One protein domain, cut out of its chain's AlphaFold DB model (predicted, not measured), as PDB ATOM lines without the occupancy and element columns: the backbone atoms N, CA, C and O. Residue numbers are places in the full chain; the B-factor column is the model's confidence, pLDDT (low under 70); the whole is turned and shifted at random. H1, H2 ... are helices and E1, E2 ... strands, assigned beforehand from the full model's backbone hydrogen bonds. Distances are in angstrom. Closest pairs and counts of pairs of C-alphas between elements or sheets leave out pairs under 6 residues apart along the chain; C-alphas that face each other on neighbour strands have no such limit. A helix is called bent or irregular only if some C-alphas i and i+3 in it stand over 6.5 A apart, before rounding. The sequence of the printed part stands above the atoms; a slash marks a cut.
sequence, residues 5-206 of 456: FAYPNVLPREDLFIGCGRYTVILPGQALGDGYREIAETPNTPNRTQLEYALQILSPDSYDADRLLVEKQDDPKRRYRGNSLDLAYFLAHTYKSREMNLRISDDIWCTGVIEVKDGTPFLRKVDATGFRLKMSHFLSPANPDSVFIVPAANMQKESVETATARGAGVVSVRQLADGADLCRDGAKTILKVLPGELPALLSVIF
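What this domain is: This is residues 5 to 206 of the 456 residues of an uncharacterized protein of Deltaproteobacteria bacterium (UniProt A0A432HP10). Picture one strongly twisted sheet of seven strands running through the domain, with H2 on one face and H3 on the other, where the sheet curls round H3. The hairpin of E5 and E6 makes a small second sheet, on which H1, H2 and H6 pack. The printed part has 202 residues, with named elements in the order E1 E2 H1 E3 H2 E4 E5 E6 H3 E7 H4 E8 H5 E9 H6, and its class is mixed, helices and strands. The large sheet runs E3 E2 E1 E4 E7 E9 E8 and is mixed. The whole is compact, with a radius of gyration of the C-alphas of 15.9 A and a rounded outline of 45 by 39 by 35 A.

Where its parts are: Find C-alpha 5 at (191.354, 158.161, 141.661), where E1, residues 5 to 11, begins. Beside it look for E2, 16 to 26, 31.4 A long, then E3, 68 to 73; on the other side of E1 come E4, 108 to 110, E7, 147 to 151, E9, 189 to 193, and E8, 169 to 172. E5 is 113 to 117 and E6 120 to 124. The helices are H1, 48 to 58, H2, 83 to 95, 19.8 A long, H3, 128 to 138, H4, 157 to 165, H5, 173 to 177, and H6, 195 to 205, which ends at C-alpha 205, (193.098, 163.437, 131.400). H2 and H6 are irregular: C-alphas 84 and 87 are 7.2 A apart, and C-alphas 196 and 199 are 7.6 A apart.

How they stand to each other: Start at the hairpin E1 and E2, antiparallel, with N 7 and O 21 at 2.8 A. E3 is antiparallel to E2, with N 22 and O 72 at 2.8 A. E1 and E4 are parallel, with N 6 and O 108 at 2.9 A; E7 and E9 too, with N 191 and O 148 at 2.8 A. E8, H5 and E9 form a strand-helix-strand unit, two parallel neighbour strands with a helix between, its crossover right-handed. On opposite faces of the sheet find H2, Ala 88 closest to Phe 5 of E1 with C-alphas 5.2 A apart, and H3, Lys 134 closest to Pro 8 at 6.1 A. H4 is on the sheet, its Val 160 7.1 A from Val 170 of E8, C-alpha to C-alpha. H5 only grazes the sheet, and touches H6, the closest C-alphas being Ala 177 and Val 204, 5.9 A. H1 touches H2, closest C-alphas Leu 51 and Asp 86, 6.6 A. In E5 and E6, N 122 and O 115 are 2.8 A apart. Every O i to N i+4 pair is within hydrogen-bond range in H1, H3, H4 and H5; H2 has 7 of 9 and H6 5 of 7.

The domain as a whole: The C-alphas farthest apart, of Gly 29 and Lys 157, are 47.4 A apart. The printed part has no cut. The long links are E2 to H1, H2 to E4 and H5 to E9. Mean pLDDT of the printed part is 94.2; residues 40 to 42 are under 70.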
ATOM      1  N   PHE A   5     190.427 157.139 141.194       98.19
ATOM      2  CA  PHE A   5     191.354 158.161 141.661       98.19
ATOM      3  C   PHE A   5     191.661 157.872 143.131       98.19
ATOM      4  O   PHE A   5     190.835 158.126 144.016       98.19
ATOM      5  N   ALA A   6     192.827 157.282 143.381       98.38
ATOM      6  CA  ALA A   6     193.265 156.896 144.712       98.38
ATOM      7  C   ALA A   6     193.953 158.068 145.418       98.38
ATOM      8  O   ALA A   6     194.781 158.766 144.836       98.38
ATOM      9  N   TYR A   7     193.646 158.279 146.695       98.06
ATOM     10  CA  TYR A   7     194.355 159.225 147.546       98.06
ATOM     11  C   TYR A   7     195.069 158.466 148.675       98.06
ATOM     12  O   TYR A   7     194.422 157.939 149.588       98.06
ATOM     13  N   PRO A   8     196.411 158.408 148.645       98.12
ATOM     14  CA  PRO A   8     197.176 157.739 149.681       98.12
ATOM     15  C   PRO A   8     197.114 158.533 150.980       98.12
ATOM     16  O   PRO A   8     197.253 159.765 150.986       98.12
ATOM     17  N   ASN A   9     196.942 157.827 152.091       97.25
ATOM     18  CA  ASN A   9     196.799 158.418 153.407       97.25
ATOM     19  C   ASN A   9     197.887 157.927 154.362       97.25
ATOM     20  O   ASN A   9     198.314 156.774 154.344       97.25
ATOM     21  N   VAL A  10     198.358 158.848 155.193       96.94
ATOM     22  CA  VAL A  10     199.536 158.667 156.043       96.94
ATOM     23  C   VAL A  10     199.305 159.349 157.385       96.94
ATOM     24  O   VAL A  10     198.511 160.285 157.490       96.94
ATOM     25  N   LEU A  11     200.036 158.912 158.403       92.69
ATOM     26  CA  LEU A  11     200.147 159.553 159.705       92.69
ATOM     27  C   LEU A  11     201.589 160.065 159.841       92.69
ATOM     28  O   LEU A  11     202.444 159.335 160.336       92.69
ATOM     29  N   PRO A  12     201.894 161.307 159.404       89.31
ATOM     30  CA  PRO A  12     203.276 161.790 159.333       89.31
ATOM     31  C   PRO A  12     204.006 161.792 160.680       89.31
ATOM     32  O   PRO A  12     205.218 161.630 160.719       89.31
ATOM     33  N   ARG A  13     203.270 161.957 161.790       90.44
ATOM     34  CA  ARG A  13     203.829 161.920 163.153       90.44
ATOM     35  C   ARG A  13     204.241 160.518 163.603       90.44
ATOM     36  O   ARG A  13     205.066 160.400 164.496       90.44
ATOM     37  N   GLU A  14     203.647 159.492 163.007       94.94
ATOM     38  CA  GLU A  14     203.910 158.078 163.295       94.94
ATOM     39  C   GLU A  14     204.802 157.443 162.212       94.94
ATOM     40  O   GLU A  14     205.022 156.239 162.233       94.94
ATOM     41  N   ASP A  15     205.268 158.241 161.241       95.25
ATOM     42  CA  ASP A  15     205.960 157.806 160.019       95.25
ATOM     43  C   ASP A  15     205.274 156.623 159.301       95.25
ATOM     44  O   ASP A  15     205.920 155.739 158.743       95.25
ATOM     45  N   LEU A  16     203.935 156.596 159.335       96.50
ATOM     46  CA  LEU A  16     203.139 155.430 158.948       96.50
ATOM     47  C   LEU A  16     202.274 155.703 157.715       96.50
ATOM     48  O   LEU A  16     201.543 156.693 157.653       96.50
ATOM     49  N   PHE A  17     202.289 154.778 156.758       97.38
ATOM     50  CA  PHE A  17     201.293 154.697 155.690       97.38
ATOM     51  C   PHE A  17     200.139 153.801 156.126       97.38
ATOM     52  O   PHE A  17     200.361 152.694 156.606       97.38
ATOM     53  N   ILE A  18     198.908 154.289 155.977       96.06
ATOM     54  CA  ILE A  18     197.721 153.600 156.505       96.06
ATOM     55  C   ILE A  18     196.813 153.016 155.420       96.06
ATOM     56  O   ILE A  18     195.840 152.347 155.758       96.06
ATOM     57  N   GLY A  19     197.125 153.259 154.146       97.62
ATOM     58  CA  GLY A  19     196.373 152.767 152.993       97.62
ATOM     59  C   GLY A  19     195.893 153.885 152.071       97.62
ATOM     60  O   GLY A  19     196.236 155.062 152.234       97.62
ATOM     61  N   CYS A  20     195.072 153.508 151.100       98.19
ATOM     62  CA  CYS A  20     194.444 154.393 150.134       98.19
ATOM     63  C   CYS A  20     192.928 154.437 150.330       98.19
ATOM     64  O   CYS A  20     192.263 153.432 150.596       98.19
ATOM     65  N   GLY A  21     192.367 155.628 150.142       97.81
ATOM     66  CA  GLY A  21     190.974 155.740 149.740       97.81
ATOM     67  C   GLY A  21     190.879 155.883 148.225       97.81
ATOM     68  O   GLY A  21     191.827 156.325 147.580       97.81
ATOM     69  N   ARG A  22     189.751 155.481 147.650       97.75
ATOM     70  CA  ARG A  22     189.511 155.418 146.206       97.75
ATOM     71  C   ARG A  22     188.196 156.076 145.875       97.75
ATOM     72  O   ARG A  22     187.162 155.660 146.395       97.75
ATOM     73  N   TYR A  23     188.248 157.055 144.983       97.62
ATOM     74  CA  TYR A  23     187.064 157.641 144.378       97.62
ATOM     75  C   TYR A  23     186.813 157.036 143.006       97.62
ATOM     76  O   TYR A  23     187.730 156.927 142.193       97.62
ATOM     77  N   THR A  24     185.564 156.683 142.725       96.69
ATOM     78  CA  THR A  24     185.126 156.331 141.375       96.69
ATOM     79  C   THR A  24     183.693 156.772 141.139       96.69
ATOM     80  O   THR A  24     183.017 157.274 142.037       96.69
ATOM     81  N   VAL A  25     183.254 156.627 139.900       95.44
ATOM     82  CA  VAL A  25     181.964 157.087 139.422       95.44
ATOM     83  C   VAL A  25     181.178 155.887 138.911       95.44
ATOM     84  O   VAL A  25     181.695 155.105 138.114       95.44
ATOM     85  N   ILE A  26     179.925 155.764 139.338       95.50
ATOM     86  CA  ILE A  26     179.002 154.715 138.894       95.50
ATOM     87  C   ILE A  26     177.775 155.321 138.210       95.50
ATOM     88  O   ILE A  26     177.422 156.482 138.432       95.50
ATOM     89  N   LEU A  27     177.129 154.541 137.344       94.06
ATOM     90  CA  LEU A  27     175.875 154.954 136.712       94.06
ATOM     91  C   LEU A  27     174.703 154.857 137.706       94.06
ATOM     92  O   LEU A  27     174.731 153.993 138.587       94.06
ATOM     93  N   PRO A  28     173.646 155.678 137.551       90.75
ATOM     94  CA  PRO A  28     172.390 155.475 138.267       90.75
ATOM     95  C   PRO A  28     171.898 154.033 138.158       90.75
ATOM     96  O   PRO A  28     171.857 153.468 137.067       90.75
ATOM     97  N   GLY A  29     171.527 153.441 139.292       91.56
ATOM     98  CA  GLY A  29     171.017 152.068 139.356       91.56
ATOM     99  C   GLY A  29     172.080 150.970 139.256       91.56
ATOM    100  O   GLY A  29     171.747 149.799 139.423       91.56
ATOM    101  N   GLN A  30     173.355 151.306 139.029       94.12
ATOM    102  CA  GLN A  30     174.438 150.335 139.155       94.12
ATOM    103  C   GLN A  30     174.638 149.974 140.634       94.12
ATOM    104  O   GLN A  30     174.716 150.858 141.487       94.12
ATOM    105  N   ALA A  31     174.743 148.679 140.941       92.75
ATOM    106  CA  ALA A  31     175.001 148.224 142.303       92.75
ATOM    107  C   ALA A  31     176.354 148.746 142.815       92.75
ATOM    108  O   ALA A  31     177.369 148.682 142.113       92.75
ATOM    109  N   LEU A  32     176.364 149.239 144.054       92.25
ATOM    110  CA  LEU A  32     177.590 149.561 144.780       92.25
ATOM    111  C   LEU A  32     178.374 148.265 145.008       92.25
ATOM    112  O   LEU A  32     177.857 147.323 145.601       92.25
ATOM    113  N   GLY A  33     179.615 148.214 144.522       91.88
ATOM    114  CA  GLY A  33     180.509 147.095 144.816       91.88
ATOM    115  C   GLY A  33     180.898 147.047 146.297       91.88
ATOM    116  O   GLY A  33     180.811 148.049 147.010       91.88
ATOM    117  N   ASP A  34     181.393 145.897 146.753       93.12
ATOM    118  CA  ASP A  34     181.736 145.678 148.160       93.12
ATOM    119  C   ASP A  34     182.712 146.726 148.721       93.12
ATOM    120  O   ASP A  34     183.816 146.960 148.200       93.12
ATOM    121  N   GLY A  35     182.303 147.330 149.838       93.75
ATOM    122  CA  GLY A  35     183.065 148.345 150.566       93.75
ATOM    123  C   GLY A  35     182.976 149.758 149.988       93.75
ATOM    124  O   GLY A  35     183.587 150.664 150.557       93.75
ATOM    125  N   TYR A  36     182.233 149.967 148.896       96.19
ATOM    126  CA  TYR A  36     181.920 151.308 148.411       96.19
ATOM    127  C   TYR A  36     180.753 151.928 149.178       96.19
ATOM    128  O   TYR A  36     179.780 151.263 149.524       96.19
ATOM    129  N   ARG A  37     180.839 153.240 149.393       94.00
ATOM    130  CA  ARG A  37     179.756 154.079 149.908       94.00
ATOM    131  C   ARG A  37     179.551 155.292 149.015       94.00
ATOM    132  O   ARG A  37     180.511 155.820 148.456       94.00
ATOM    133  N   GLU A  38     178.315 155.755 148.913       90.94
ATOM    134  CA  GLU A  38     178.006 157.011 148.237       90.94
ATOM    135  C   GLU A  38     178.563 158.207 149.020       90.94
ATOM    136  O   GLU A  38     178.503 158.251 150.253       90.94
ATOM    137  N   ILE A  39     179.117 159.188 148.307       86.75
ATOM    138  CA  ILE A  39     179.566 160.444 148.905       86.75
ATOM    139  C   ILE A  39     178.473 161.474 148.682       86.75
ATOM    140  O   ILE A  39     178.410 162.082 147.618       86.75
ATOM    141  N   ALA A  40     177.639 161.685 149.700       60.38
ATOM    142  CA  ALA A  40     176.471 162.542 149.552       60.38
ATOM    143  C   ALA A  40     176.835 163.958 149.072       60.38
ATOM    144  O   ALA A  40     176.187 164.450 148.160       60.38
ATOM    145  N   GLU A  41     177.851 164.632 149.639       60.84
ATOM    146  CA  GLU A  41     178.030 166.058 149.302       60.84
ATOM    147  C   GLU A  41     179.438 166.653 149.444       60.84
ATOM    148  O   GLU A  41     179.566 167.845 149.187       60.84
ATOM    149  N   THR A  42     180.477 165.949 149.932       68.19
ATOM    150  CA  THR A  42     181.893 166.438 149.948       68.19
ATOM    151  C   THR A  42     182.841 165.519 150.713       68.19
ATOM    152  O   THR A  42     182.408 164.813 151.627       68.19
ATOM    153  N   PRO A  43     184.147 165.543 150.393       84.81
ATOM    154  CA  PRO A  43     185.119 164.696 151.053       84.81
ATOM    155  C   PRO A  43     185.545 165.291 152.402       84.81
ATOM    156  O   PRO A  43     185.342 166.475 152.690       84.81
ATOM    157  N   ASN A  44     186.191 164.475 153.237       84.56
ATOM    158  CA  ASN A  44     186.654 164.853 154.575       84.56
ATOM    159  C   ASN A  44     187.947 165.700 154.543       84.56
ATOM    160  O   ASN A  44     188.998 165.308 155.065       84.56
ATOM    161  N   THR A  45     187.872 166.860 153.893       88.94
ATOM    162  CA  THR A  45     188.956 167.839 153.764       88.94
ATOM    163  C   THR A  45     188.636 169.119 154.547       88.94
ATOM    164  O   THR A  45     187.502 169.603 154.499       88.94
ATOM    165  N   PRO A  46     189.617 169.727 155.246       79.31
ATOM    166  CA  PRO A  46     189.432 171.046 155.855       79.31
ATOM    167  C   PRO A  46     189.271 172.159 154.806       79.31
ATOM    168  O   PRO A  46     188.841 173.258 155.139       79.31
ATOM    169  N   ASN A  47     189.604 171.884 153.541       87.31
ATOM    170  CA  ASN A  47     189.651 172.861 152.460       87.31
ATOM    171  C   ASN A  47     188.401 172.833 151.559       87.31
ATOM    172  O   ASN A  47     188.438 173.177 150.376       87.31
ATOM    173  N   ARG A  48     187.271 172.404 152.132       87.69
ATOM    174  CA  ARG A  48     186.027 172.110 151.410       87.69
ATOM    175  C   ARG A  48     185.580 173.261 150.509       87.69
ATOM    176  O   ARG A  48     185.277 173.047 149.344       87.69
ATOM    177  N   THR A  49     185.553 174.481 151.040       81.00
ATOM    178  CA  THR A  49     185.052 175.654 150.312       81.00
ATOM    179  C   THR A  49     185.886 175.975 149.074       81.00
ATOM    180  O   THR A  49     185.330 176.330 148.039       81.00
ATOM    181  N   GLN A  50     187.213 175.848 149.162       92.00
ATOM    182  CA  GLN A  50     188.102 176.119 148.030       92.00
ATOM    183  C   GLN A  50     187.972 175.039 146.957       92.00
ATOM    184  O   GLN A  50     187.894 175.359 145.774       92.00
ATOM    185  N   LEU A  51     187.884 173.773 147.376       95.06
ATOM    186  CA  LEU A  51     187.668 172.637 146.486       95.06
ATOM    187  C   LEU A  51     186.351 172.766 145.705       95.06
ATOM    188  O   LEU A  51     186.346 172.624 144.485       95.06
ATOM    189  N   GLU A  52     185.258 173.114 146.387       89.31
ATOM    190  CA  GLU A  52     183.965 173.385 145.746       89.31
ATOM    191  C   GLU A  52     184.048 174.546 144.754       89.31
ATOM    192  O   GLU A  52     183.563 174.452 143.629       89.31
ATOM    193  N   TYR A  53     184.704 175.643 145.132       87.12
ATOM    194  CA  TYR A  53     184.835 176.787 144.236       87.12
ATOM    195  C   TYR A  53     185.674 176.444 142.994       87.12
ATOM    196  O   TYR A  53     185.322 176.824 141.879       87.12
ATOM    197  N   ALA A  54     186.731 175.645 143.153       95.44
ATOM    198  CA  ALA A  54     187.515 175.136 142.035       95.44
ATOM    199  C   ALA A  54     186.690 174.246 141.092       95.44
ATOM    200  O   ALA A  54     186.805 174.386 139.873       95.44
ATOM    201  N   LEU A  55     185.840 173.367 141.635       95.50
ATOM    202  CA  LEU A  55     184.926 172.531 140.848       95.50
ATOM    203  C   LEU A  55     183.922 173.376 140.064       95.50
ATOM    204  O   LEU A  55     183.728 173.134 138.876       95.50
ATOM    205  N   GLN A  56     183.351 174.412 140.676       89.75
ATOM    206  CA  GLN A  56     182.449 175.344 139.990       89.75
ATOM    207  C   GLN A  56     183.131 176.097 138.842       89.75
ATOM    208  O   GLN A  56     182.489 176.390 137.834       89.75
ATOM    209  N   ILE A  57     184.422 176.414 138.977       88.50
ATOM    210  CA  ILE A  57     185.178 177.137 137.949       88.50
ATOM    211  C   ILE A  57     185.580 176.213 136.792       88.50
ATOM    212  O   ILE A  57     185.405 176.577 135.631       88.50
ATOM    213  N   LEU A  58     186.143 175.038 137.090       95.38
ATOM    214  CA  LEU A  58     186.803 174.191 136.083       95.38
ATOM    215  C   LEU A  58     185.962 173.010 135.595       95.38
ATOM    216  O   LEU A  58     186.180 172.533 134.476       95.38
ATOM    217  N   SER A  59     185.003 172.561 136.402       95.06
ATOM    218  CA  SER A  59     184.150 171.406 136.111       95.06
ATOM    219  C   SER A  59     182.681 171.630 136.501       95.06
ATOM    220  O   SER A  59     182.089 170.754 137.130       95.06
ATOM    221  N   PRO A  60     182.044 172.766 136.146       90.31
ATOM    222  CA  PRO A  60     180.648 173.023 136.520       90.31
ATOM    223  C   PRO A  60     179.676 171.964 135.976       90.31
ATOM    224  O   PRO A  60     178.668 171.669 136.606       90.31
ATOM    225  N   ASP A  61     180.012 171.343 134.845       89.94
ATOM    226  CA  ASP A  61     179.276 170.245 134.211       89.94
ATOM    227  C   ASP A  61     179.127 169.000 135.099       89.94
ATOM    228  O   ASP A  61     178.196 168.220 134.923       89.94
ATOM    229  N   SER A  62     180.009 168.822 136.083       93.25
ATOM    230  CA  SER A  62     179.963 167.678 136.998       93.25
ATOM    231  C   SER A  62     178.835 167.727 138.031       93.25
ATOM    232  O   SER A  62     178.478 166.682 138.585       93.25
ATOM    233  N   TYR A  63     178.258 168.903 138.293       87.25
ATOM    234  CA  TYR A  63     177.114 169.046 139.199       87.25
ATOM    235  C   TYR A  63     175.808 168.566 138.562       87.25
ATOM    236  O   TYR A  63     174.970 168.012 139.266       87.25
ATOM    237  N   ASP A  64     175.685 168.705 137.242       85.38
ATOM    238  CA  ASP A  64     174.499 168.307 136.471       85.38
ATOM    239  C   ASP A  64     174.596 166.870 135.927       85.38
ATOM    240  O   ASP A  64     173.723 166.409 135.195       85.38
ATOM    241  N   ALA A  65     175.688 166.161 136.221       89.81
ATOM    242  CA  ALA A  65     175.892 164.805 135.741       89.81
ATOM    243  C   ALA A  65     175.104 163.789 136.574       89.81
ATOM    244  O   ALA A  65     175.271 163.723 137.791       89.81
ATOM    245  N   ASP A  66     174.365 162.914 135.889       90.56
ATOM    246  CA  ASP A  66     173.569 161.850 136.514       90.56
ATOM    247  C   ASP A  66     174.421 160.786 137.225       90.56
ATOM    248  O   ASP A  66     173.905 159.970 137.979       90.56
ATOM    249  N   ARG A  67     175.737 160.739 136.989       93.38
ATOM    250  CA  ARG A  67     176.599 159.716 137.590       93.38
ATOM    251  C   ARG A  67     176.856 159.986 139.074       93.38
ATOM    252  O   ARG A  67     177.095 161.126 139.471       93.38
ATOM    253  N   LEU A  68     176.900 158.926 139.877       93.69
ATOM    254  CA  LEU A  68     177.127 159.003 141.322       93.69
ATOM    255  C   LEU A  68     178.611 158.856 141.646       93.69
ATOM    256  O   LEU A  68     179.298 158.016 141.066       93.69
ATOM    257  N   LEU A  69     179.099 159.660 142.591       95.62
ATOM    258  CA  LEU A  69     180.465 159.575 143.100       95.62
ATOM    259  C   LEU A  69     180.491 158.708 144.364       95.62
ATOM    260  O   LEU A  69     179.753 158.963 145.318       95.62
ATOM    261  N   VAL A  70     181.360 157.703 144.381       96.38
ATOM    262  CA  VAL A  70     181.454 156.719 145.465       96.38
ATOM    263  C   VAL A  70     182.888 156.603 145.978       96.38
ATOM    264  O   VAL A  70     183.849 156.860 145.251       96.38
ATOM    265  N   GLU A  71     183.034 156.220 147.244       96.75
ATOM    266  CA  GLU A  71     184.314 156.069 147.939       96.75
ATOM    267  C   GLU A  71     184.472 154.658 148.505       96.75
ATOM    268  O   GLU A  71     183.535 154.125 149.098       96.75
ATOM    269  N   LYS A  72     185.676 154.097 148.406       96.62
ATOM    270  CA  LYS A  72     186.116 152.914 149.160       96.62
ATOM    271  C   LYS A  72     187.415 153.221 149.891       96.62
ATOM    272  O   LYS A  72     188.243 153.969 149.384       96.62
ATOM    273  N   GLN A  73     187.615 152.639 151.066       96.75
ATOM    274  CA  GLN A  73     188.840 152.787 151.860       96.75
ATOM    275  C   GLN A  73     189.446 151.407 152.118       96.75
ATOM    276  O   GLN A  73     188.691 150.467 152.360       96.75
ATOM    277  N   ASP A  74     190.779 151.286 152.065       97.25
ATOM    278  CA  ASP A  74     191.477 150.021 152.368       97.25
ATOM    279  C   ASP A  74     191.158 149.521 153.783       97.25
ATOM    280  O   ASP A  74     190.893 148.340 153.985       97.25
ATOM    281  N   ASP A  75     191.131 150.441 154.752       96.19
ATOM    282  CA  ASP A  75     190.729 150.163 156.130       96.19
ATOM    283  C   ASP A  75     189.590 151.109 156.549       96.19
ATOM    284  O   ASP A  75     189.852 152.255 156.929       96.19
ATOM    285  N   PRO A  76     188.322 150.657 156.525       92.38
ATOM    286  CA  PRO A  76     187.179 151.493 156.887       92.38
ATOM    287  C   PRO A  76     187.147 151.872 158.377       92.38
ATOM    288  O   PRO A  76     186.381 152.757 158.762       92.38
ATOM    289  N   LYS A  77     187.957 151.230 159.236       92.94
ATOM    290  CA  LYS A  77     188.067 151.575 160.663       92.94
ATOM    291  C   LYS A  77     188.986 152.776 160.887       92.94
ATOM    292  O   LYS A  77     188.895 153.439 161.923       92.94
ATOM    293  N   ARG A  78     189.870 153.084 159.932       92.44
ATOM    294  CA  ARG A  78     190.773 154.240 159.995       92.44
ATOM    295  C   ARG A  78     190.087 155.475 159.426       92.44
ATOM    296  O   ARG A  78     189.340 155.431 158.457       92.44
ATOM    297  N   ARG A  79     190.372 156.632 160.024       87.44
ATOM    298  CA  ARG A  79     189.858 157.911 159.523       87.44
ATOM    299  C   ARG A  79     190.756 158.445 158.419       87.44
ATOM    300  O   ARG A  79     191.837 158.965 158.690       87.44
ATOM    301  N   TYR A  80     190.259 158.394 157.192       92.31
ATOM    302  CA  TYR A  80     190.860 159.093 156.068       92.31
ATOM    303  C   TYR A  80     190.425 160.563 156.067       92.31
ATOM    304  O   TYR A  80     189.234 160.868 155.981       92.31
ATOM    305  N   ARG A  81     191.386 161.476 156.256       89.25
ATOM    306  CA  ARG A  81     191.150 162.924 156.359       89.25
ATOM    307  C   ARG A  81     192.386 163.727 155.979       89.25
ATOM    308  O   ARG A  81     193.506 163.258 156.150       89.25
ATOM    309  N   GLY A  82     192.174 164.974 155.580       90.56
ATOM    310  CA  GLY A  82     193.241 165.938 155.305       90.56
ATOM    311  C   GLY A  82     193.082 166.575 153.935       90.56
ATOM    312  O   GLY A  82     192.344 166.080 153.100       90.56
ATOM    313  N   ASN A  83     193.782 167.676 153.692       91.75
ATOM    314  CA  ASN A  83     193.700 168.415 152.427       91.75
ATOM    315  C   ASN A  83     194.454 167.748 151.269       91.75
ATOM    316  O   ASN A  83     194.297 168.134 150.121       91.75
ATOM    317  N   SER A  84     195.267 166.723 151.539       95.62
ATOM    318  CA  SER A  84     196.017 166.031 150.487       95.62
ATOM    319  C   SER A  84     195.157 165.179 149.544       95.62
ATOM    320  O   SER A  84     195.673 164.740 148.521       95.62
ATOM    321  N   LEU A  85     193.887 164.934 149.889       96.56
ATOM    322  CA  LEU A  85     192.928 164.189 149.063       96.56
ATOM    323  C   LEU A  85     192.209 165.065 148.026       96.56
ATOM    324  O   LEU A  85     191.520 164.518 147.165       96.56
ATOM    325  N   ASP A  86     192.345 166.400 148.107       97.88
ATOM    326  CA  ASP A  86     191.563 167.350 147.304       97.88
ATOM    327  C   ASP A  86     191.676 167.037 145.803       97.88
ATOM    328  O   ASP A  86     190.667 167.003 145.102       97.88
ATOM    329  N   LEU A  87     192.891 166.739 145.321       98.62
ATOM    330  CA  LEU A  87     193.134 166.418 143.912       98.62
ATOM    331  C   LEU A  87     192.392 165.157 143.445       98.62
ATOM    332  O   LEU A  87     191.796 165.168 142.371       98.62
ATOM    333  N   ALA A  88     192.403 164.085 144.243       98.38
ATOM    334  CA  ALA A  88     191.721 162.841 143.882       98.38
ATOM    335  C   ALA A  88     190.212 163.063 143.766       98.38
ATOM    336  O   ALA A  88     189.590 162.653 142.787       98.38
ATOM    337  N   TYR A  89     189.637 163.766 144.747       97.81
ATOM    338  CA  TYR A  89     188.219 164.100 144.737       97.81
ATOM    339  C   TYR A  89     187.865 164.990 143.545       97.81
ATOM    340  O   TYR A  89     186.886 164.733 142.855       97.81
ATOM    341  N   PHE A  90     188.677 166.009 143.259       97.94
ATOM    342  CA  PHE A  90     188.457 166.933 142.148       97.94
ATOM    343  C   PHE A  90     188.441 166.237 140.781       97.94
ATOM    344  O   PHE A  90     187.555 166.494 139.957       97.94
ATOM    345  N   LEU A  91     189.395 165.334 140.540       98.31
ATOM    346  CA  LEU A  91     189.454 164.558 139.302       98.31
ATOM    347  C   LEU A  91     188.275 163.583 139.204       98.31
ATOM    348  O   LEU A  91     187.616 163.531 138.167       98.31
ATOM    349  N   ALA A  92     187.937 162.888 140.292       97.44
ATOM    350  CA  ALA A  92     186.799 161.974 140.316       97.44
ATOM    351  C   ALA A  92     185.455 162.695 140.128       97.44
ATOM    352  O   ALA A  92     184.585 162.218 139.402       97.44
ATOM    353  N   HIS A  93     185.291 163.883 140.714       96.25
ATOM    354  CA  HIS A  93     184.102 164.703 140.511       96.25
ATOM    355  C   HIS A  93     184.012 165.171 139.051       96.25
ATOM    356  O   HIS A  93     182.960 165.056 138.431       96.25
ATOM    357  N   THR A  94     185.125 165.592 138.438       96.81
ATOM    358  CA  THR A  94     185.168 165.925 137.000       96.81
ATOM    359  C   THR A  94     184.776 164.730 136.116       96.81
ATOM    360  O   THR A  94     184.013 164.883 135.154       96.81
ATOM    361  N   TYR A  95     185.222 163.526 136.486       96.69
ATOM    362  CA  TYR A  95     184.913 162.266 135.802       96.69
ATOM    363  C   TYR A  95     183.416 161.899 135.803       96.69
ATOM    364  O   TYR A  95     182.964 161.121 134.957       96.69
ATOM    365  N   LYS A  96     182.597 162.512 136.673       94.94
ATOM    366  CA  LYS A  96     181.128 162.383 136.605       94.94
ATOM    367  C   LYS A  96     180.579 162.811 135.244       94.94
ATOM    368  O   LYS A  96     179.669 162.179 134.719       94.94
ATOM    369  N   SER A  97     181.145 163.871 134.675       94.69
ATOM    370  CA  SER A  97     180.633 164.542 133.470       94.69
ATOM    371  C   SER A  97     181.476 164.346 132.213       94.69
ATOM    372  O   SER A  97     181.018 164.661 131.114       94.69
ATOM    373  N   ARG A  98     182.709 163.852 132.357       95.31
ATOM    374  CA  ARG A  98     183.682 163.769 131.262       95.31
ATOM    375  C   ARG A  98     184.219 162.357 131.114       95.31
ATOM    376  O   ARG A  98     184.403 161.646 132.096       95.31
ATOM    377  N   GLU A  99     184.468 161.952 129.878       94.50
ATOM    378  CA  GLU A  99     185.131 160.681 129.585       94.50
ATOM    379  C   GLU A  99     186.640 160.832 129.752       94.50
ATOM    380  O   GLU A  99     187.187 161.898 129.480       94.50
ATOM    381  N   MET A 100     187.324 159.783 130.200       94.56
ATOM    382  CA  MET A 100     188.783 159.797 130.282       94.56
ATOM    383  C   MET A 100     189.422 159.581 128.908       94.56
ATOM    384  O   MET A 100     188.981 158.739 128.130       94.56
ATOM    385  N   ASN A 101     190.487 160.332 128.629       93.56
ATOM    386  CA  ASN A 101     191.379 160.130 127.485       93.56
ATOM    387  C   ASN A 101     192.409 159.028 127.748       93.56
ATOM    388  O   ASN A 101     192.858 158.364 126.817       93.56
ATOM    389  N   LEU A 102     192.795 158.854 129.013       89.88
ATOM    390  CA  LEU A 102     193.853 157.934 129.407       89.88
ATOM    391  C   LEU A 102     193.324 156.504 129.517       89.88
ATOM    392  O   LEU A 102     192.271 156.259 130.106       89.88
ATOM    393  N   ARG A 103     194.086 155.550 128.977       89.44
ATOM    394  CA  ARG A 103     193.806 154.114 129.076       89.44
ATOM    395  C   ARG A 103     194.636 153.509 130.201       89.44
ATOM    396  O   ARG A 103     195.653 152.878 129.952       89.44
ATOM    397  N   ILE A 104     194.194 153.737 131.429       90.25
ATOM    398  CA  ILE A 104     194.851 153.236 132.638       90.25
ATOM    399  C   ILE A 104     193.931 152.195 133.278       90.25
ATOM    400  O   ILE A 104     192.743 152.455 133.483       90.25
ATOM    401  N   SER A 105     194.463 150.996 133.516       88.19
ATOM    402  CA  SER A 105     193.707 149.855 134.049       88.19
ATOM    403  C   SER A 105     193.805 149.690 135.566       88.19
ATOM    404  O   SER A 105     193.027 148.915 136.121       88.19
ATOM    405  N   ASP A 106     194.748 150.376 136.208       94.00
ATOM    406  CA  ASP A 106     195.011 150.369 137.648       94.00
ATOM    407  C   ASP A 106     194.561 151.691 138.309       94.00
ATOM    408  O   ASP A 106     193.859 152.504 137.690       94.00
ATOM    409  N   ASP A 107     194.884 151.887 139.590       97.56
ATOM    410  CA  ASP A 107     194.488 153.099 140.302       97.56
ATOM    411  C   ASP A 107     195.419 154.274 139.974       97.56
ATOM    412  O   ASP A 107     196.646 154.171 140.006       97.56
ATOM    413  N   ILE A 108     194.838 155.456 139.766       98.19
ATOM    414  CA  ILE A 108     195.605 156.690 139.583       98.19
ATOM    415  C   ILE A 108     195.809 157.339 140.948       98.19
ATOM    416  O   ILE A 108     194.892 157.960 141.498       98.19
ATOM    417  N   TRP A 109     197.018 157.230 141.498       98.56
ATOM    418  CA  TRP A 109     197.358 157.881 142.760       98.56
ATOM    419  C   TRP A 109     197.377 159.397 142.580       98.56
ATOM    420  O   TRP A 109     197.890 159.924 141.596       98.56
ATOM    421  N   CYS A 110     196.828 160.117 143.549       98.69
ATOM    422  CA  CYS A 110     196.670 161.562 143.510       98.69
ATOM    423  C   CYS A 110     196.984 162.152 144.887       98.69
ATOM    424  O   CYS A 110     196.460 161.705 145.908       98.69
ATOM    425  N   THR A 111     197.804 163.198 144.942       98.62
ATOM    426  CA  THR A 111     197.981 163.994 146.164       98.62
ATOM    427  C   THR A 111     198.089 165.468 145.806       98.62
ATOM    428  O   THR A 111     198.670 165.823 144.788       98.62
ATOM    429  N   GLY A 112     197.549 166.346 146.643       98.44
ATOM    430  CA  GLY A 112     197.623 167.785 146.407       98.44
ATOM    431  C   GLY A 112     196.495 168.536 147.087       98.44
ATOM    432  O   GLY A 112     195.444 167.955 147.337       98.44
ATOM    433  N   VAL A 113     196.739 169.810 147.389       98.25
ATOM    434  CA  VAL A 113     195.757 170.722 147.995       98.25
ATOM    435  C   VAL A 113     195.218 171.642 146.910       98.25
ATOM    436  O   VAL A 113     196.016 172.232 146.183       98.25
ATOM    437  N   ILE A 114     193.899 171.790 146.798       98.00
ATOM    438  CA  ILE A 114     193.294 172.678 145.796       98.00
ATOM    439  C   ILE A 114     192.876 173.987 146.449       98.00
ATOM    440  O   ILE A 114     191.986 174.015 147.287       98.00
ATOM    441  N   GLU A 115     193.485 175.089 146.040       96.69
ATOM    442  CA  GLU A 115     193.129 176.424 146.520       96.69
ATOM    443  C   GLU A 115     192.644 177.297 145.366       96.69
ATOM    444  O   GLU A 115     192.953 177.040 144.204       96.69
ATOM    445  N   VAL A 116     191.884 178.344 145.683       91.00
ATOM    446  CA  VAL A 116     191.474 179.361 144.720       91.00
ATOM    447  C   VAL A 116     191.936 180.726 145.203       91.00
ATOM    448  O   VAL A 116     191.593 181.182 146.293       91.00
ATOM    449  N   LYS A 117     192.716 181.400 144.363       87.56
ATOM    450  CA  LYS A 117     193.255 182.734 144.622       87.56
ATOM    451  C   LYS A 117     192.853 183.615 143.459       87.56
ATOM    452  O   LYS A 117     193.042 183.234 142.308       87.56
ATOM    453  N   ASP A 118     192.232 184.747 143.774       85.81
ATOM    454  CA  ASP A 118     191.773 185.722 142.780       85.81
ATOM    455  C   ASP A 118     190.906 185.077 141.676       85.81
ATOM    456  O   ASP A 118     191.033 185.363 140.489       85.81
ATOM    457  N   GLY A 119     190.040 184.135 142.075       80.44
ATOM    458  CA  GLY A 119     189.147 183.408 141.165       80.44
ATOM    459  C   GLY A 119     189.825 182.346 140.292       80.44
ATOM    460  O   GLY A 119     189.161 181.769 139.438       80.44
ATOM    461  N   THR A 120     191.114 182.064 140.496       91.62
ATOM    462  CA  THR A 120     191.869 181.062 139.729       91.62
ATOM    463  C   THR A 120     192.228 179.862 140.609       91.62
ATOM    464  O   THR A 120     192.903 180.045 141.626       91.62
ATOM    465  N   PRO A 121     191.792 178.636 140.259       95.12
ATOM    466  CA  PRO A 121     192.175 177.432 140.992       95.12
ATOM    467  C   PRO A 121     193.627 177.033 140.727       95.12
ATOM    468  O   PRO A 121     194.080 177.064 139.582       95.12
ATOM    469  N   PHE A 122     194.342 176.607 141.767       96.94
ATOM    470  CA  PHE A 122     195.716 176.127 141.663       96.94
ATOM    471  C   PHE A 122     195.996 174.934 142.583       96.94
ATOM    472  O   PHE A 122     195.368 174.761 143.630       96.94
ATOM    473  N   LEU A 123     196.969 174.112 142.185       98.38
ATOM    474  CA  LEU A 123     197.415 172.944 142.938       98.38
ATOM    475  C   LEU A 123     198.613 173.288 143.828       98.38
ATOM    476  O   LEU A 123     199.698 173.630 143.354       98.38
ATOM    477  N   ARG A 124     198.439 173.160 145.139       98.25
ATOM    478  CA  ARG A 124     199.480 173.425 146.130       98.25
ATOM    479  C   ARG A 124     200.151 172.160 146.636       98.25
ATOM    480  O   ARG A 124     199.564 171.075 146.656       98.25
ATOM    481  N   LYS A 125     201.385 172.346 147.114       98.19
ATOM    482  CA  LYS A 125     202.146 171.288 147.775       98.19
ATOM    483  C   LYS A 125     201.444 170.787 149.037       98.19
ATOM    484  O   LYS A 125     200.811 171.565 149.754       98.19
ATOM    485  N   VAL A 126     201.631 169.507 149.321       97.69
ATOM    486  CA  VAL A 126     201.293 168.883 150.609       97.69
ATOM    487  C   VAL A 126     202.503 168.901 151.547       97.69
ATOM    488  O   VAL A 126     203.608 169.265 151.132       97.69
ATOM    489  N   ASP A 127     202.291 168.511 152.805       96.06
ATOM    490  CA  ASP A 127     203.361 168.318 153.789       96.06
ATOM    491  C   ASP A 127     204.479 167.400 153.256       96.06
ATOM    492  O   ASP A 127     204.202 166.386 152.612       96.06
ATOM    493  N   ALA A 128     205.738 167.762 153.514       97.19
ATOM    494  CA  ALA A 128     206.900 167.083 152.941       97.19
ATOM    495  C   ALA A 128     207.087 165.666 153.505       97.19
ATOM    496  O   ALA A 128     207.340 164.732 152.743       97.19
ATOM    497  N   THR A 129     206.904 165.486 154.816       96.56
ATOM    498  CA  THR A 129     207.004 164.173 155.470       96.56
ATOM    499  C   THR A 129     205.912 163.245 154.959       96.56
ATOM    500  O   THR A 129     206.188 162.120 154.539       96.56
ATOM    501  N   GLY A 130     204.673 163.743 154.904       97.00
ATOM    502  CA  GLY A 130     203.560 162.995 154.335       97.00
ATOM    503  C   GLY A 130     203.778 162.638 152.863       97.00
ATOM    504  O   GLY A 130     203.490 161.516 152.457       97.00
ATOM    505  N   PHE A 131     204.324 163.555 152.061       98.50
ATOM    506  CA  PHE A 131     204.652 163.292 150.659       98.50
ATOM    507  C   PHE A 131     205.686 162.174 150.499       98.50
ATOM    508  O   PHE A 131     205.463 161.250 149.718       98.50
ATOM    509  N   ARG A 132     206.776 162.221 151.275       98.31
ATOM    510  CA  ARG A 132     207.842 161.211 151.259       98.31
ATOM    511  C   ARG A 132     207.291 159.804 151.501       98.31
ATOM    512  O   ARG A 132     207.614 158.893 150.745       98.31
ATOM    513  N   LEU A 133     206.427 159.647 152.506       98.38
ATOM    514  CA  LEU A 133     205.777 158.373 152.833       98.38
ATOM    515  C   LEU A 133     204.878 157.859 151.707       98.38
ATOM    516  O   LEU A 133     204.906 156.676 151.380       98.38
ATOM    517  N   LYS A 134     204.086 158.742 151.091       98.50
ATOM    518  CA  LYS A 134     203.228 158.375 149.955       98.50
ATOM    519  C   LYS A 134     204.068 157.935 148.757       98.50
ATOM    520  O   LYS A 134     203.758 156.934 148.125       98.50
ATOM    521  N   MET A 135     205.142 158.669 148.464       98.50
ATOM    522  CA  MET A 135     206.031 158.383 147.343       98.50
ATOM    523  C   MET A 135     206.787 157.064 147.534       98.50
ATOM    524  O   MET A 135     206.862 156.281 146.593       98.50
ATOM    525  N   SER A 136     207.295 156.770 148.735       98.31
ATOM    526  CA  SER A 136     207.984 155.498 148.994       98.31
ATOM    527  C   SER A 136     207.063 154.287 148.820       98.31
ATOM    528  O   SER A 136     207.486 153.287 148.245       98.31
ATOM    529  N   HIS A 137     205.800 154.392 149.245       98.44
ATOM    530  CA  HIS A 137     204.802 153.339 149.043       98.44
ATOM    531  C   HIS A 137     204.389 153.218 147.578       98.44
ATOM    532  O   HIS A 137     204.287 152.104 147.071       98.44
ATOM    533  N   PHE A 138     204.231 154.342 146.870       98.44
ATOM    534  CA  PHE A 138     203.946 154.315 145.440       98.44
ATOM    535  C   PHE A 138     205.046 153.594 144.652       98.44
ATOM    536  O   PHE A 138     204.746 152.738 143.824       98.44
ATOM    537  N   LEU A 139     206.313 153.911 144.944       98.25
ATOM    538  CA  LEU A 139     207.499 153.346 144.292       98.25
ATOM    539  C   LEU A 139     207.846 151.921 144.752       98.25
ATOM    540  O   LEU A 139     208.776 151.320 144.214       98.25
ATOM    541  N   SER A 140     207.143 151.378 145.747       97.81
ATOM    542  CA  SER A 140     207.367 150.010 146.207       97.81
ATOM    543  C   SER A 140     207.008 149.004 145.103       97.81
ATOM    544  O   SER A 140     205.948 149.151 144.490       97.81
ATOM    545  N   PRO A 141     207.810 147.942 144.888       96.50
ATOM    546  CA  PRO A 141     207.453 146.849 143.980       96.50
ATOM    547  C   PRO A 141     206.147 146.136 144.352       96.50
ATOM    548  O   PRO A 141     205.516 145.527 143.498       96.50
ATOM    549  N   ALA A 142     205.736 146.207 145.624       97.06
ATOM    550  CA  ALA A 142     204.483 145.620 146.094       97.06
ATOM    551  C   ALA A 142     203.239 146.400 145.635       97.06
ATOM    552  O   ALA A 142     202.132 145.874 145.708       97.06
ATOM    553  N   ASN A 143     203.405 147.651 145.194       97.00
ATOM    554  CA  ASN A 143     202.313 148.432 144.639       97.00
ATOM    555  C   ASN A 143     202.243 148.203 143.118       97.00
ATOM    556  O   ASN A 143     203.196 148.584 142.432       97.00
ATOM    557  N   PRO A 144     201.151 147.647 142.566       95.88
ATOM    558  CA  PRO A 144     201.017 147.448 141.125       95.88
ATOM    559  C   PRO A 144     200.724 148.743 140.356       95.88
ATOM    560  O   PRO A 144     200.940 148.773 139.150       95.88
ATOM    561  N   ASP A 145     200.268 149.805 141.028       96.81
ATOM    562  CA  ASP A 145     199.778 151.011 140.360       96.81
ATOM    563  C   ASP A 145     200.900 151.780 139.653       96.81
ATOM    564  O   ASP A 145     202.009 151.954 140.178       96.81
ATOM    565  N   SER A 146     200.604 152.275 138.456       96.81
ATOM    566  CA  SER A 146     201.598 152.812 137.530       96.81
ATOM    567  C   SER A 146     201.628 154.337 137.442       96.81
ATOM    568  O   SER A 146     202.648 154.880 137.021       96.81
ATOM    569  N   VAL A 147     200.596 155.060 137.891       97.94
ATOM    570  CA  VAL A 147     200.538 156.534 137.790       97.94
ATOM    571  C   VAL A 147     200.369 157.212 139.145       97.94
ATOM    572  O   VAL A 147     199.453 156.894 139.900       97.94
ATOM    573  N   PHE A 148     201.198 158.228 139.410       98.44
ATOM    574  CA  PHE A 148     201.045 159.131 140.553       98.44
ATOM    575  C   PHE A 148     201.053 160.603 140.125       98.44
ATOM    576  O   PHE A 148     202.076 161.139 139.703       98.44
ATOM    577  N   ILE A 149     199.918 161.284 140.272       98.69
ATOM    578  CA  ILE A 149     199.762 162.718 140.020       98.69
ATOM    579  C   ILE A 149     200.075 163.506 141.296       98.69
ATOM    580  O   ILE A 149     199.444 163.313 142.343       98.69
ATOM    581  N   VAL A 150     201.045 164.418 141.207       98.81
ATOM    582  CA  VAL A 150     201.593 165.150 142.359       98.81
ATOM    583  C   VAL A 150     201.801 166.640 142.055       98.81
ATOM    584  O   VAL A 150     202.031 167.014 140.900       98.81
ATOM    585  N   PRO A 151     201.808 167.530 143.067       98.75
ATOM    586  CA  PRO A 151     202.169 168.924 142.865       98.75
ATOM    587  C   PRO A 151     203.663 169.008 142.547       98.75
ATOM    588  O   PRO A 151     204.491 168.458 143.274       98.75
ATOM    589  N   ALA A 152     204.039 169.749 141.509       98.50
ATOM    590  CA  ALA A 152     205.439 169.913 141.117       98.50
ATOM    591  C   ALA A 152     206.305 170.485 142.251       98.50
ATOM    592  O   ALA A 152     207.465 170.119 142.387       98.50
ATOM    593  N   ALA A 153     205.720 171.307 143.127       98.12
ATOM    594  CA  ALA A 153     206.392 171.849 144.305       98.12
ATOM    595  C   ALA A 153     206.760 170.795 145.375       98.12
ATOM    596  O   ALA A 153     207.561 171.095 146.262       98.12
ATOM    597  N   ASN A 154     206.206 169.577 145.319       98.56
ATOM    598  CA  ASN A 154     206.654 168.448 146.140       98.56
ATOM    599  C   ASN A 154     207.804 167.656 145.490       98.56
ATOM    600  O   ASN A 154     208.531 166.973 146.203       98.56
ATOM    601  N   MET A 155     208.011 167.776 144.175       98.44
ATOM    602  CA  MET A 155     209.065 167.075 143.431       98.44
ATOM    603  C   MET A 155     210.380 167.860 143.448       98.44
ATOM    604  O   MET A 155     210.840 168.357 142.420       98.44
ATOM    605  N   GLN A 156     210.973 167.982 144.637       97.25
ATOM    606  CA  GLN A 156     212.317 168.543 144.811       97.25
ATOM    607  C   GLN A 156     213.383 167.609 144.222       97.25
ATOM    608  O   GLN A 156     213.089 166.454 143.902       97.25
ATOM    609  N   LYS A 157     214.621 168.099 144.087       97.44
ATOM    610  CA  LYS A 157     215.736 167.365 143.470       97.44
ATOM    611  C   LYS A 157     215.877 165.948 144.038       97.44
ATOM    612  O   LYS A 157     215.861 164.986 143.277       97.44
ATOM    613  N   GLU A 158     215.869 165.812 145.358       97.50
ATOM    614  CA  GLU A 158     216.014 164.534 146.062       97.50
ATOM    615  C   GLU A 158     214.840 163.583 145.773       97.50
ATOM    616  O   GLU A 158     215.011 162.368 145.683       97.50
ATOM    617  N   SER A 159     213.628 164.125 145.597       97.75
ATOM    618  CA  SER A 159     212.438 163.329 145.269       97.75
ATOM    619  C   SER A 159     212.474 162.822 143.828       97.75
ATOM    620  O   SER A 159     212.103 161.678 143.568       97.75
ATOM    621  N   VAL A 160     212.957 163.648 142.897       98.06
ATOM    622  CA  VAL A 160     213.169 163.263 141.495       98.06
ATOM    623  C   VAL A 160     214.261 162.199 141.386       98.06
ATOM    624  O   VAL A 160     214.060 161.195 140.704       98.06
ATOM    625  N   GLU A 161     215.383 162.379 142.083       97.88
ATOM    626  CA  GLU A 161     216.474 161.400 142.136       97.88
ATOM    627  C   GLU A 161     215.995 160.072 142.729       97.88
ATOM    628  O   GLU A 161     216.232 159.021 142.140       97.88
ATOM    629  N   THR A 162     215.234 160.112 143.829       97.75
ATOM    630  CA  THR A 162     214.646 158.912 144.448       97.75
ATOM    631  C   THR A 162     213.704 158.180 143.491       97.75
ATOM    632  O   THR A 162     213.787 156.959 143.371       97.75
ATOM    633  N   ALA A 163     212.817 158.901 142.800       97.62
ATOM    634  CA  ALA A 163     211.901 158.311 141.824       97.62
ATOM    635  C   ALA A 163     212.661 157.658 140.661       97.62
ATOM    636  O   ALA A 163     212.421 156.495 140.338       97.62
ATOM    637  N   THR A 164     213.641 158.371 140.105       97.06
ATOM    638  CA  THR A 164     214.458 157.900 138.977       97.06
ATOM    639  C   THR A 164     215.296 156.680 139.365       97.06
ATOM    640  O   THR A 164     215.328 155.697 138.630       97.06
ATOM    641  N   ALA A 165     215.911 156.685 140.553       97.00
ATOM    642  CA  ALA A 165     216.679 155.555 141.080       97.00
ATOM    643  C   ALA A 165     215.820 154.298 141.308       97.00
ATOM    644  O   ALA A 165     216.338 153.184 141.325       97.00
ATOM    645  N   ARG A 166     214.501 154.463 141.470       97.12
ATOM    646  CA  ARG A 166     213.514 153.376 141.564       97.12
ATOM    647  C   ARG A 166     212.876 153.026 140.214       97.12
ATOM    648  O   ARG A 166     211.896 152.289 140.188       97.12
ATOM    649  N   GLY A 167     213.416 153.545 139.111       95.25
ATOM    650  CA  GLY A 167     212.945 153.268 137.754       95.25
ATOM    651  C   GLY A 167     211.645 153.979 137.374       95.25
ATOM    652  O   GLY A 167     211.053 153.632 136.355       95.25
ATOM    653  N   ALA A 168     211.180 154.954 138.162       97.31
ATOM    654  CA  ALA A 168     209.986 155.716 137.826       97.31
ATOM    655  C   ALA A 168     210.317 156.911 136.920       97.31
ATOM    656  O   ALA A 168     211.207 157.711 137.221       97.31
ATOM    657  N   GLY A 169     209.559 157.069 135.836       97.06
ATOM    658  CA  GLY A 169     209.619 158.252 134.981       97.06
ATOM    659  C   GLY A 169     208.973 159.462 135.659       97.06
ATOM    660  O   GLY A 169     207.966 159.325 136.351       97.06
ATOM    661  N   VAL A 170     209.517 160.663 135.451       97.56
ATOM    662  CA  VAL A 170     208.911 161.918 135.932       97.56
ATOM    663  C   VAL A 170     208.522 162.777 134.735       97.56
ATOM    664  O   VAL A 170     209.382 163.289 134.020       97.56
ATOM    665  N   VAL A 171     207.220 162.957 134.536       97.94
ATOM    666  CA  VAL A 171     206.630 163.629 133.370       97.94
ATOM    667  C   VAL A 171     205.876 164.873 133.833       97.94
ATOM    668  O   VAL A 171     205.258 164.873 134.892       97.94
ATOM    669  N   SER A 172     205.949 165.968 133.080       98.25
ATOM    670  CA  SER A 172     205.128 167.170 133.305       98.25
ATOM    671  C   SER A 172     203.821 167.125 132.513       98.25
ATOM    672  O   SER A 172     203.735 166.441 131.495       98.25
ATOM    673  N   VAL A 173     202.820 167.913 132.923       97.81
ATOM    674  CA  VAL A 173     201.556 168.049 132.172       97.81
ATOM    675  C   VAL A 173     201.801 168.453 130.719       97.81
ATOM    676  O   VAL A 173     201.177 167.895 129.820       97.81
ATOM    677  N   ARG A 174     202.748 169.366 130.473       97.38
ATOM    678  CA  ARG A 174     203.136 169.771 129.118       97.38
ATOM    679  C   ARG A 174     203.695 168.610 128.295       97.38
ATOM    680  O   ARG A 174     203.231 168.392 127.189       97.38
ATOM    681  N   GLN A 175     204.638 167.842 128.842       97.38
ATOM    682  CA  GLN A 175     205.196 166.682 128.134       97.38
ATOM    683  C   GLN A 175     204.122 165.635 127.820       97.38
ATOM    684  O   GLN A 175     204.134 165.062 126.737       97.38
ATOM    685  N   LEU A 176     203.181 165.410 128.742       96.31
ATOM    686  CA  LEU A 176     202.036 164.535 128.503       96.31
ATOM    687  C   LEU A 176     201.135 165.072 127.378       96.31
ATOM    688  O   LEU A 176     200.723 164.310 126.510       96.31
ATOM    689  N   ALA A 177     200.870 166.382 127.353       94.88
ATOM    690  CA  ALA A 177     200.130 167.027 126.266       94.88
ATOM    691  C   ALA A 177     200.850 166.908 124.909       94.88
ATOM    692  O   ALA A 177     200.192 166.752 123.883       94.88
ATOM    693  N   ASP A 178     202.185 166.922 124.919       95.50
ATOM    694  CA  ASP A 178     203.046 166.745 123.743       95.50
ATOM    695  C   ASP A 178     203.189 165.261 123.320       95.50
ATOM    696  O   ASP A 178     203.946 164.946 122.402       95.50
ATOM    697  N   GLY A 179     202.459 164.339 123.963       92.50
ATOM    698  CA  GLY A 179     202.390 162.924 123.586       92.50
ATOM    699  C   GLY A 179     203.343 161.995 124.340       92.50
ATOM    700  O   GLY A 179     203.561 160.870 123.892       92.50
ATOM    701  N   ALA A 180     203.922 162.426 125.466       92.56
ATOM    702  CA  ALA A 180     204.643 161.507 126.342       92.56
ATOM    703  C   ALA A 180     203.698 160.406 126.842       92.56
ATOM    704  O   ALA A 180     202.615 160.691 127.351       92.56
ATOM    705  N   ASP A 181     204.126 159.154 126.711       88.00
ATOM    706  CA  ASP A 181     203.321 158.012 127.128       88.00
ATOM    707  C   ASP A 181     203.339 157.863 128.653       88.00
ATOM    708  O   ASP A 181     204.398 157.951 129.289       88.00
ATOM    709  N   LEU A 182     202.168 157.633 129.244       86.88
ATOM    710  CA  LEU A 182     202.079 157.214 130.639       86.88
ATOM    711  C   LEU A 182     202.212 155.694 130.663       86.88
ATOM    712  O   LEU A 182     201.522 155.004 129.921       86.88
ATOM    713  N   CYS A 183     203.055 155.175 131.555       79.62
ATOM    714  CA  CYS A 183     203.173 153.732 131.803       79.62
ATOM    715  C   CYS A 183     203.844 152.928 130.677       79.62
ATOM    716  O   CYS A 183     203.482 151.774 130.432       79.62
ATOM    717  N   ARG A 184     204.861 153.506 130.023       77.56
ATOM    718  CA  ARG A 184     205.685 152.792 129.038       77.56
ATOM    719  C   ARG A 184     206.239 151.497 129.648       77.56
ATOM    720  O   ARG A 184     206.932 151.541 130.661       77.56
ATOM    721  N   ASP A 185     205.899 150.361 129.043       82.12
ATOM    722  CA  ASP A 185     206.374 149.022 129.421       82.12
ATOM    723  C   ASP A 185     206.128 148.641 130.899       82.12
ATOM    724  O   ASP A 185     206.922 147.935 131.518       82.12
ATOM    725  N   GLY A 186     205.027 149.124 131.493       82.50
ATOM    726  CA  GLY A 186     204.673 148.838 132.891       82.50
ATOM    727  C   GLY A 186     205.505 149.608 133.925       82.50
ATOM    728  O   GLY A 186     205.377 149.364 135.125       82.50
ATOM    729  N   ALA A 187     206.345 150.552 133.489       92.62
ATOM    730  CA  ALA A 187     207.108 151.405 134.388       92.62
ATOM    731  C   ALA A 187     206.203 152.408 135.120       92.62
ATOM    732  O   ALA A 187     205.275 152.993 134.552       92.62
ATOM    733  N   LYS A 188     206.523 152.669 136.391       97.25
ATOM    734  CA  LYS A 188     205.841 153.697 137.182       97.25
ATOM    735  C   LYS A 188     206.134 155.085 136.616       97.25
ATOM    736  O   LYS A 188     207.255 155.389 136.218       97.25
ATOM    737  N   THR A 189     205.136 155.955 136.633       97.94
ATOM    738  CA  THR A 189     205.221 157.330 136.147       97.94
ATOM    739  C   THR A 189     204.669 158.293 137.194       97.94
ATOM    740  O   THR A 189     203.552 158.138 137.684       97.94
ATOM    741  N   ILE A 190     205.445 159.324 137.522       98.44
ATOM    742  CA  ILE A 190     205.022 160.443 138.360       98.44
ATOM    743  C   ILE A 190     204.714 161.637 137.455       98.44
ATOM    744  O   ILE A 190     205.615 162.208 136.836       98.44
ATOM    745  N   LEU A 191     203.446 162.037 137.405       98.50
ATOM    746  CA  LEU A 191     202.985 163.221 136.688       98.50
ATOM    747  C   LEU A 191     203.039 164.440 137.618       98.50
ATOM    748  O   LEU A 191     202.215 164.583 138.523       98.50
ATOM    749  N   LYS A 192     204.003 165.336 137.396       98.38
ATOM    750  CA  LYS A 192     204.131 166.586 138.157       98.38
ATOM    751  C   LYS A 192     203.289 167.701 137.536       98.38
ATOM    752  O   LYS A 192     203.352 167.941 136.332       98.38
ATOM    753  N   VAL A 193     202.550 168.408 138.385       98.56
ATOM    754  CA  VAL A 193     201.600 169.457 137.989       98.56
ATOM    755  C   VAL A 193     202.009 170.784 138.627       98.56
ATOM    756  O   VAL A 193     202.082 170.888 139.855       98.56
ATOM    757  N   LEU A 194     202.312 171.803 137.821       98.44
ATOM    758  CA  LEU A 194     202.586 173.154 138.321       98.44
ATOM    759  C   LEU A 194     201.315 173.772 138.932       98.44
ATOM    760  O   LEU A 194     200.207 173.382 138.562       98.44
ATOM    761  N   PRO A 195     201.432 174.775 139.825       97.56
ATOM    762  CA  PRO A 195     200.269 175.337 140.508       97.56
ATOM    763  C   PRO A 195     199.133 175.754 139.567       97.56
ATOM    764  O   PRO A 195     197.991 175.381 139.804       97.56
ATOM    765  N   GLY A 196     199.432 176.450 138.468       95.81
ATOM    766  CA  GLY A 196     198.427 176.916 137.504       95.81
ATOM    767  C   GLY A 196     198.004 175.901 136.434       95.81
ATOM    768  O   GLY A 196     197.252 176.262 135.536       95.81
ATOM    769  N   GLU A 197     198.480 174.652 136.480       98.06
ATOM    770  CA  GLU A 197     198.260 173.670 135.406       98.06
ATOM    771  C   GLU A 197     197.005 172.807 135.584       98.06
ATOM    772  O   GLU A 197     196.767 171.926 134.762       98.06
ATOM    773  N   LEU A 198     196.158 173.051 136.591       97.94
ATOM    774  CA  LEU A 198     194.905 172.295 136.758       97.94
ATOM    775  C   LEU A 198     194.030 172.270 135.484       97.94
ATOM    776  O   LEU A 198     193.583 171.184 135.117       97.94
ATOM    777  N   PRO A 199     193.809 173.383 134.750       97.25
ATOM    778  CA  PRO A 199     193.051 173.338 133.496       97.25
ATOM    779  C   PRO A 199     193.714 172.464 132.420       97.25
ATOM    780  O   PRO A 199     193.034 171.689 131.747       97.25
ATOM    781  N   ALA A 200     195.041 172.555 132.281       97.31
ATOM    782  CA  ALA A 200     195.802 171.755 131.323       97.31
ATOM    783  C   ALA A 200     195.754 170.263 131.690       97.31
ATOM    784  O   ALA A 200     195.490 169.427 130.828       97.31
ATOM    785  N   LEU A 201     195.894 169.939 132.979       98.12
ATOM    786  CA  LEU A 201     195.749 168.588 133.516       98.12
ATOM    787  C   LEU A 201     194.385 167.986 133.152       98.12
ATOM    788  O   LEU A 201     194.311 166.855 132.681       98.12
ATOM    789  N   LEU A 202     193.299 168.746 133.322       97.81
ATOM    790  CA  LEU A 202     191.967 168.271 132.946       97.81
ATOM    791  C   LEU A 202     191.854 167.993 131.445       97.81
ATOM    792  O   LEU A 202     191.213 167.017 131.072       97.81
ATOM    793  N   SER A 203     192.469 168.822 130.598       95.94
ATOM    794  CA  SER A 203     192.417 168.646 129.140       95.94
ATOM    795  C   SER A 203     193.173 167.412 128.642       95.94
ATOM    796  O   SER A 203     192.765 166.809 127.652       95.94
ATOM    797  N   VAL A 204     194.242 167.007 129.338       96.56
ATOM    798  CA  VAL A 204     194.990 165.789 128.992       96.56
ATOM    799  C   VAL A 204     194.319 164.536 129.556       96.56
ATOM    800  O   VAL A 204     194.264 163.522 128.869       96.56
ATOM    801  N   ILE A 205     193.744 164.599 130.764       96.81
ATOM    802  CA  ILE A 205     193.098 163.437 131.400       96.81
ATOM    803  C   ILE A 205     191.707 163.165 130.826       96.81
ATOM    804  O   ILE A 205     191.332 162.000 130.688       96.81
ATOM    805  N   PHE A 206     190.934 164.201 130.496       97.06
ATOM    806  CA  PHE A 206     189.524 164.072 130.134       97.06
ATOM    807  C   PHE A 206     189.206 164.658 128.759       97.06
ATOM    808  O   PHE A 206     189.717 165.705 128.365       97.06
TER     809      PHE A 206